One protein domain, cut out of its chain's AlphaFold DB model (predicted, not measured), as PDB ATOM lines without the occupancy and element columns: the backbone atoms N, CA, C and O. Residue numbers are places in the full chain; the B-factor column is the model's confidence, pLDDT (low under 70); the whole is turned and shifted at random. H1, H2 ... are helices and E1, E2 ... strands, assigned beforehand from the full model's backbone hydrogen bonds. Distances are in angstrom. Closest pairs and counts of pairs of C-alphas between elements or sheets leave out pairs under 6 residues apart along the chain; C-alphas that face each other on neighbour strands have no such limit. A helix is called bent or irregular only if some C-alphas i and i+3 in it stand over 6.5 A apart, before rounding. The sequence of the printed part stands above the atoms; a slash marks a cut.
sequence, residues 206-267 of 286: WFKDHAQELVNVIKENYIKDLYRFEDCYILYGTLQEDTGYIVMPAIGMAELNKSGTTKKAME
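AT A GLANCE: This is residues 206 to 267 of the 286 residues of an uncharacterized protein of Lachnospiraceae bacterium MD1 (UniProt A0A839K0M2). A small sheet, the meander E1 E2 E3, each strand the antiparallel neighbour of the one before, has residues 206 to 217 of helix H1 sticking out and short helix H2 off at the end of a long link. The 62 printed residues hold H1, E1, E2, E3 and H2 in that order, class mixed. The whole is loose, radius of gyration of the C-alphas 13.6 A, and flat, spanning 37 by 30 by 15 A.

HOW THE PARTS SIT: H1, residues 206 to 221, only grazes the sheet, with residues 218 to 221. E1, residues 224 to 228, and E2, residues 235 to 240, form an antiparallel hairpin at 163 degrees; N 227 and O 236 are 2.7 A apart, within hydrogen-bond range. E3, residues 243 to 247, forms another with E2 at 153 degrees, N 245 and O 237 2.8 A apart. H2, residues 260 to 265, is not on the sheet and is apart from H1. O i to N i+4 pairs are within range throughout H2, 9 of 12 in H1.

IN THESE COORDINATES: H1 runs 20.7 A from C-alpha 206 at (155.044, 347.690, 191.619), irregular, with C-alphas 209 and 212 7.7 A apart. E1, E2 and E3 measure 12.7 A, 16.0 A and 13.4 A. H2, 8.9 A, ends at C-alpha 265 (170.881, 332.742, 192.464).

THE WHOLE: The farthest C-alphas, of Glu 241 and Ser 259, are 38.6 A apart. The printed part has no cut; the link E3 to H2 is long. Residues 208, 231 and 249 to 267 have pLDDT under 70.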
ATOM      1  N   TRP A 206     155.411 348.621 190.547       73.00
ATOM      2  CA  TRP A 206     155.044 347.690 191.619       73.00
ATOM      3  C   TRP A 206     156.066 346.566 191.839       73.00
ATOM      4  O   TRP A 206     156.125 345.991 192.923       73.00
ATOM      5  N   PHE A 207     156.874 346.224 190.831       73.62
ATOM      6  CA  PHE A 207     157.809 345.108 190.915       73.62
ATOM      7  C   PHE A 207     158.955 345.391 191.889       73.62
ATOM      8  O   PHE A 207     159.434 344.475 192.556       73.62
ATOM      9  N   LYS A 208     159.407 346.647 191.979       68.94
ATOM     10  CA  LYS A 208     160.480 347.032 192.910       68.94
ATOM     11  C   LYS A 208     160.021 346.954 194.363       68.94
ATOM     12  O   LYS A 208     160.801 346.525 195.207       68.94
ATOM     13  N   ASP A 209     158.761 347.297 194.606       73.81
ATOM     14  CA  ASP A 209     158.245 347.493 195.958       73.81
ATOM     15  C   ASP A 209     157.537 346.243 196.504       73.81
ATOM     16  O   ASP A 209     157.675 345.920 197.678       73.81
ATOM     17  N   HIS A 210     156.837 345.486 195.652       75.75
ATOM     18  CA  HIS A 210     155.867 344.482 196.110       75.75
ATOM     19  C   HIS A 210     156.080 343.076 195.559       75.75
ATOM     20  O   HIS A 210     155.407 342.142 195.995       75.75
ATOM     21  N   ALA A 211     156.997 342.872 194.610       74.19
ATOM     22  CA  ALA A 211     157.147 341.551 194.004       74.19
ATOM     23  C   ALA A 211     157.531 340.496 195.058       74.19
ATOM     24  O   ALA A 211     156.943 339.413 195.101       74.19
ATOM     25  N   GLN A 212     158.462 340.831 195.958       74.25
ATOM     26  CA  GLN A 212     158.856 339.944 197.054       74.25
ATOM     27  C   GLN A 212     157.710 339.679 198.035       74.25
ATOM     28  O   GLN A 212     157.544 338.550 198.496       74.25
ATOM     29  N   GLU A 213     156.921 340.707 198.346       80.50
ATOM     30  CA  GLU A 213     155.771 340.596 199.243       80.50
ATOM     31  C   GLU A 213     154.728 339.641 198.666       80.50
ATOM     32  O   GLU A 213     154.270 338.745 199.370       80.50
ATOM     33  N   LEU A 214     154.432 339.748 197.369       79.75
ATOM     34  CA  LEU A 214     153.516 338.846 196.674       79.75
ATOM     35  C   LEU A 214     153.975 337.384 196.766       79.75
ATOM     36  O   LEU A 214     153.176 336.504 197.089       79.75
ATOM     37  N   VAL A 215     155.264 337.115 196.529       77.62
ATOM     38  CA  VAL A 215     155.818 335.755 196.656       77.62
ATOM     39  C   VAL A 215     155.707 335.233 198.085       77.62
ATOM     40  O   VAL A 215     155.333 334.074 198.276       77.62
ATOM     41  N   ASN A 216     155.991 336.070 199.083       79.31
ATOM     42  CA  ASN A 216     155.881 335.677 200.487       79.31
ATOM     43  C   ASN A 216     154.425 335.391 200.870       79.31
ATOM     44  O   ASN A 216     154.155 334.354 201.467       79.31
ATOM     45  N   VAL A 217     153.483 336.242 200.454       84.12
ATOM     46  CA  VAL A 217     152.050 336.057 200.717       84.12
ATOM     47  C   VAL A 217     151.568 334.722 200.164       84.12
ATOM     48  O   VAL A 217     150.950 333.957 200.905       84.12
ATOM     49  N   ILE A 218     151.881 334.409 198.903       80.81
ATOM     50  CA  ILE A 218     151.475 333.144 198.276       80.81
ATOM     51  C   ILE A 218     152.092 331.956 199.026       80.81
ATOM     52  O   ILE A 218     151.389 331.011 199.384       80.81
ATOM     53  N   LYS A 219     153.397 332.014 199.309       77.56
ATOM     54  CA  LYS A 219     154.126 330.927 199.970       77.56
ATOM     55  C   LYS A 219     153.631 330.652 201.388       77.56
ATOM     56  O   LYS A 219     153.446 329.494 201.738       77.56
ATOM     57  N   GLU A 220     153.479 331.688 202.204       80.94
ATOM     58  CA  GLU A 220     153.200 331.544 203.636       80.94
ATOM     59  C   GLU A 220     151.732 331.237 203.920       80.94
ATOM     60  O   GLU A 220     151.435 330.588 204.918       80.94
ATOM     61  N   ASN A 221     150.819 331.677 203.048       85.69
ATOM     62  CA  ASN A 221     149.386 331.610 203.332       85.69
ATOM     63  C   ASN A 221     148.622 330.607 202.458       85.69
ATOM     64  O   ASN A 221     147.531 330.202 202.851       85.69
ATOM     65  N   TYR A 222     149.154 330.210 201.295       85.56
ATOM     66  CA  TYR A 222     148.377 329.440 200.314       85.56
ATOM     67  C   TYR A 222     149.003 328.107 199.902       85.56
ATOM     68  O   TYR A 222     148.259 327.183 199.591       85.56
ATOM     69  N   ILE A 223     150.332 327.967 199.898       87.69
ATOM     70  CA  ILE A 223     150.982 326.721 199.464       87.69
ATOM     71  C   ILE A 223     151.151 325.761 200.647       87.69
ATOM     72  O   ILE A 223     151.844 326.065 201.618       87.69
ATOM     73  N   LYS A 224     150.590 324.561 200.519       85.50
ATOM     74  CA  LYS A 224     150.832 323.407 201.390       85.50
ATOM     75  C   LYS A 224     151.844 322.466 200.745       85.50
ATOM     76  O   LYS A 224     151.869 322.328 199.521       85.50
ATOM     77  N   ASP A 225     152.652 321.823 201.586       84.88
ATOM     78  CA  ASP A 225     153.563 320.742 201.196       84.88
ATOM     79  C   ASP A 225     154.434 321.109 199.984       84.88
ATOM     80  O   ASP A 225     154.336 320.533 198.905       84.88
ATOM     81  N   LEU A 226     155.254 322.151 200.145       85.06
ATOM     82  CA  LEU A 226     156.111 322.652 199.075       85.06
ATOM     83  C   LEU A 226     157.375 321.799 198.935       85.06
ATOM     84  O   LEU A 226     158.260 321.809 199.793       85.06
ATOM     85  N   TYR A 227     157.481 321.125 197.803       85.31
ATOM     86  CA  TYR A 227     158.589 320.271 197.408       85.31
ATOM     87  C   TYR A 227     159.381 320.881 196.251       85.31
ATOM     88  O   TYR A 227     158.972 321.846 195.601       85.31
ATOM     89  N   ARG A 228     160.536 320.278 195.973       81.81
ATOM     90  CA  ARG A 228     161.395 320.595 194.834       81.81
ATOM     91  C   ARG A 228     161.755 319.308 194.113       81.81
ATOM     92  O   ARG A 228     162.064 318.317 194.767       81.81
ATOM     93  N   PHE A 229     161.784 319.349 192.788       78.88
ATOM     94  CA  PHE A 229     162.389 318.273 192.006       78.88
ATOM     95  C   PHE A 229     163.906 318.202 192.255       78.88
ATOM     96  O   PHE A 229     164.573 319.232 192.381       78.88
ATOM     97  N   GLU A 230     164.469 316.995 192.325       73.06
ATOM     98  CA  GLU A 230     165.900 316.799 192.610       73.06
ATOM     99  C   GLU A 230     166.806 317.296 191.474       73.06
ATOM    100  O   GLU A 230     167.904 317.800 191.710       73.06
ATOM    101  N   ASP A 231     166.330 317.179 190.238       67.44
ATOM    102  CA  ASP A 231     167.076 317.398 189.001       67.44
ATOM    103  C   ASP A 231     166.836 318.775 188.366       67.44
ATOM    104  O   ASP A 231     167.518 319.151 187.410       67.44
ATOM    105  N   CYS A 232     165.907 319.568 188.907       70.75
ATOM    106  CA  CYS A 232     165.656 320.924 188.433       70.75
ATOM    107  C   CYS A 232     165.306 321.903 189.566       70.75
ATOM    108  O   CYS A 232     165.437 321.627 190.762       70.75
ATOM    109  N   TYR A 233     164.962 323.130 189.184       71.38
ATOM    110  CA  TYR A 233     164.645 324.218 190.114       71.38
ATOM    111  C   TYR A 233     163.143 324.490 190.214       71.38
ATOM    112  O   TYR A 233     162.738 325.483 190.813       71.38
ATOM    113  N   ILE A 234     162.331 323.613 189.624       80.31
ATOM    114  CA  ILE A 234     160.880 323.675 189.725       80.31
ATOM    115  C   ILE A 234     160.483 323.258 191.141       80.31
ATOM    116  O   ILE A 234     160.955 322.248 191.673       80.31
ATOM    117  N   LEU A 235     159.614 324.061 191.741       82.19
ATOM    118  CA  LEU A 235     158.982 323.766 193.017       82.19
ATOM    119  C   LEU A 235     157.530 323.396 192.758       82.19
ATOM    120  O   LEU A 235     156.911 323.927 191.834       82.19
ATOM    121  N   TYR A 236     156.980 322.525 193.587       88.31
ATOM    122  CA  TYR A 236     155.586 322.134 193.478       88.31
ATOM    123  C   TYR A 236     154.973 321.903 194.852       88.31
ATOM    124  O   TYR A 236     155.655 321.496 195.784       88.31
ATOM    125  N   GLY A 237     153.682 322.160 194.972       89.94
ATOM    126  CA  GLY A 237     152.906 321.900 196.176       89.94
ATOM    127  C   GLY A 237     151.426 321.876 195.841       89.94
ATOM    128  O   GLY A 237     151.046 321.765 194.673       89.94
ATOM    129  N   THR A 238     150.582 322.011 196.853       92.12
ATOM    130  CA  THR A 238     149.127 322.078 196.677       92.12
ATOM    131  C   THR A 238     148.580 323.359 197.292       92.12
ATOM    132  O   THR A 238     149.077 323.818 198.315       92.12
ATOM    133  N   LEU A 239     147.576 323.973 196.666       89.06
ATOM    134  CA  LEU A 239     146.800 325.049 197.301       89.06
ATOM    135  C   LEU A 239     145.619 324.458 198.081       89.06
ATOM    136  O   LEU A 239     145.287 324.895 199.183       89.06
ATOM    137  N   GLN A 240     144.992 323.437 197.492       87.19
ATOM    138  CA  GLN A 240     143.860 322.671 198.014       87.19
ATOM    139  C   GLN A 240     143.985 321.211 197.548       87.19
ATOM    140  O   GLN A 240     144.878 320.899 196.761       87.19
ATOM    141  N   GLU A 241     143.102 320.323 198.015       87.00
ATOM    142  CA  GLU A 241     143.159 318.881 197.705       87.00
ATOM    143  C   GLU A 241     143.117 318.571 196.198       87.00
ATOM    144  O   GLU A 241     143.712 317.591 195.757       87.00
ATOM    145  N   ASP A 242     142.462 319.417 195.401       93.38
ATOM    146  CA  ASP A 242     142.278 319.248 193.956       93.38
ATOM    147  C   ASP A 242     143.145 320.189 193.100       93.38
ATOM    148  O   ASP A 242     143.112 320.122 191.870       93.38
ATOM    149  N   THR A 243     143.937 321.061 193.732       92.44
ATOM    150  CA  THR A 243     144.636 322.155 193.052       92.44
ATOM    151  C   THR A 243     146.133 322.113 193.339       92.44
ATOM    152  O   THR A 243     146.600 322.526 194.404       92.44
ATOM    153  N   GLY A 244     146.904 321.655 192.352       90.94
ATOM    154  CA  GLY A 244     148.366 321.711 192.368       90.94
ATOM    155  C   GLY A 244     148.904 323.110 192.051       90.94
ATOM    156  O   GLY A 244     148.319 323.855 191.266       90.94
ATOM    157  N   TYR A 245     150.047 323.456 192.633       88.56
ATOM    158  CA  TYR A 245     150.758 324.705 192.379       88.56
ATOM    159  C   TYR A 245     152.190 324.419 191.952       88.56
ATOM    160  O   TYR A 245     152.881 323.630 192.594       88.56
ATOM    161  N   ILE A 246     152.643 325.076 190.886       87.69
ATOM    162  CA  ILE A 246     153.996 324.931 190.353       87.69
ATOM    163  C   ILE A 246     154.655 326.307 190.335       87.69
ATOM    164  O   ILE A 246     154.116 327.250 189.758       87.69
ATOM    165  N   VAL A 247     155.849 326.411 190.919       80.12
ATOM    166  CA  VAL A 247     156.694 327.606 190.823       80.12
ATOM    167  C   VAL A 247     157.870 327.306 189.915       80.12
ATOM    168  O   VAL A 247     158.675 326.411 190.177       80.12
ATOM    169  N   MET A 248     157.990 328.113 188.867       80.25
ATOM    170  CA  MET A 248     159.141 328.135 187.972       80.25
ATOM    171  C   MET A 248     159.907 329.442 188.219       80.25
ATOM    172  O   MET A 248     159.624 330.443 187.565       80.25
ATOM    173  N   PRO A 249     160.842 329.471 189.188       67.00
ATOM    174  CA  PRO A 249     161.519 330.704 189.610       67.00
ATOM    175  C   PRO A 249     162.431 331.281 188.522       67.00
ATOM    176  O   PRO A 249     162.688 332.480 188.482       67.00
ATOM    177  N   ALA A 250     162.910 330.423 187.626       65.12
ATOM    178  CA  ALA A 250     163.485 330.814 186.356       65.12
ATOM    179  C   ALA A 250     163.243 329.696 185.345       65.12
ATOM    180  O   ALA A 250     163.210 328.515 185.701       65.12
ATOM    181  N   ILE A 251     163.124 330.076 184.079       64.25
ATOM    182  CA  ILE A 251     163.116 329.137 182.964       64.25
ATOM    183  C   ILE A 251     164.532 329.129 182.391       64.25
ATOM    184  O   ILE A 251     165.030 330.135 181.893       64.25
ATOM    185  N   GLY A 252     165.202 327.989 182.518       56.34
ATOM    186  CA  GLY A 252     166.546 327.751 182.009       56.34
ATOM    187  C   GLY A 252     166.776 326.251 181.848       56.34
ATOM    188  O   GLY A 252     166.068 325.440 182.440       56.34
ATOM    189  N   MET A 253     167.730 325.867 181.008       49.44
ATOM    190  CA  MET A 253     167.883 324.471 180.581       49.44
ATOM    191  C   MET A 253     168.825 323.699 181.513       49.44
ATOM    192  O   MET A 253     169.713 324.289 182.114       49.44
ATOM    193  N   ALA A 254     168.662 322.375 181.622       42.34
ATOM    194  CA  ALA A 254     169.377 321.504 182.574       42.34
ATOM    195  C   ALA A 254     170.922 321.623 182.549       42.34
ATOM    196  O   ALA A 254     171.589 321.318 183.533       42.34
ATOM    197  N   GLU A 255     171.505 322.159 181.472       48.16
ATOM    198  CA  GLU A 255     172.919 322.552 181.390       48.16
ATOM    199  C   GLU A 255     173.226 323.912 182.064       48.16
ATOM    200  O   GLU A 255     174.176 324.598 181.686       48.16
ATOM    201  N   LEU A 256     172.455 324.310 183.083       47.53
ATOM    202  CA  LEU A 256     172.580 325.526 183.911       47.53
ATOM    203  C   LEU A 256     173.877 325.589 184.752       47.53
ATOM    204  O   LEU A 256     173.944 326.223 185.800       47.53
ATOM    205  N   ASN A 257     174.954 324.991 184.251       47.28
ATOM    206  CA  ASN A 257     176.328 325.291 184.622       47.28
ATOM    207  C   ASN A 257     176.937 326.362 183.684       47.28
ATOM    208  O   ASN A 257     178.154 326.432 183.539       47.28
ATOM    209  N   LYS A 258     176.107 327.181 183.007       48.88
ATOM    210  CA  LYS A 258     176.578 328.254 182.107       48.88
ATOM    211  C   LYS A 258     177.202 329.446 182.866       48.88
ATOM    212  O   LYS A 258     177.976 330.187 182.272       48.88
ATOM    213  N   SER A 259     176.956 329.611 184.173       51.41
ATOM    214  CA  SER A 259     177.705 330.555 185.023       51.41
ATOM    215  C   SER A 259     177.579 330.223 186.520       51.41
ATOM    216  O   SER A 259     176.547 329.742 186.993       51.41
ATOM    217  N   GLY A 260     178.620 330.516 187.310       49.75
ATOM    218  CA  GLY A 260     178.572 330.368 188.774       49.75
ATOM    219  C   GLY A 260     177.547 331.289 189.456       49.75
ATOM    220  O   GLY A 260     177.099 331.004 190.567       49.75
ATOM    221  N   THR A 261     177.137 332.373 188.790       50.75
ATOM    222  CA  THR A 261     176.140 333.331 189.288       50.75
ATOM    223  C   THR A 261     174.723 332.775 189.217       50.75
ATOM    224  O   THR A 261     173.978 332.925 190.184       50.75
ATOM    225  N   THR A 262     174.370 332.062 188.145       51.59
ATOM    226  CA  THR A 262     173.048 331.440 188.019       51.59
ATOM    227  C   THR A 262     172.866 330.321 189.042       51.59
ATOM    228  O   THR A 262     171.857 330.286 189.738       51.59
ATOM    229  N   LYS A 263     173.893 329.490 189.263       56.81
ATOM    230  CA  LYS A 263     173.864 328.459 190.312       56.81
ATOM    231  C   LYS A 263     173.601 329.045 191.706       56.81
ATOM    232  O   LYS A 263     172.788 328.502 192.445       56.81
ATOM    233  N   LYS A 264     174.256 330.164 192.044       60.47
ATOM    234  CA  LYS A 264     174.112 330.848 193.339       60.47
ATOM    235  C   LYS A 264     172.743 331.513 193.508       60.47
ATOM    236  O   LYS A 264     172.151 331.425 194.582       60.47
ATOM    237  N   ALA A 265     172.225 332.157 192.460       56.41
ATOM    238  CA  ALA A 265     170.881 332.742 192.464       56.41
ATOM    239  C   ALA A 265     169.784 331.675 192.638       56.41
ATOM    240  O   ALA A 265     168.736 331.958 193.209       56.41
ATOM    241  N   MET A 266     170.055 330.441 192.207       56.75
ATOM    242  CA  MET A 266     169.120 329.316 192.246       56.75
ATOM    243  C   MET A 266     169.342 328.357 193.433       56.75
ATOM    244  O   MET A 266     168.785 327.261 193.463       56.75
ATOM    245  N   GLU A 267     170.144 328.728 194.436       64.38
ATOM    246  CA  GLU A 267     170.206 327.993 195.709       64.38
ATOM    247  C   GLU A 267     168.884 328.124 196.477       64.38
ATOM    248  O   GLU A 267     168.255 329.174 196.429       64.38
TER     249      GLU A 267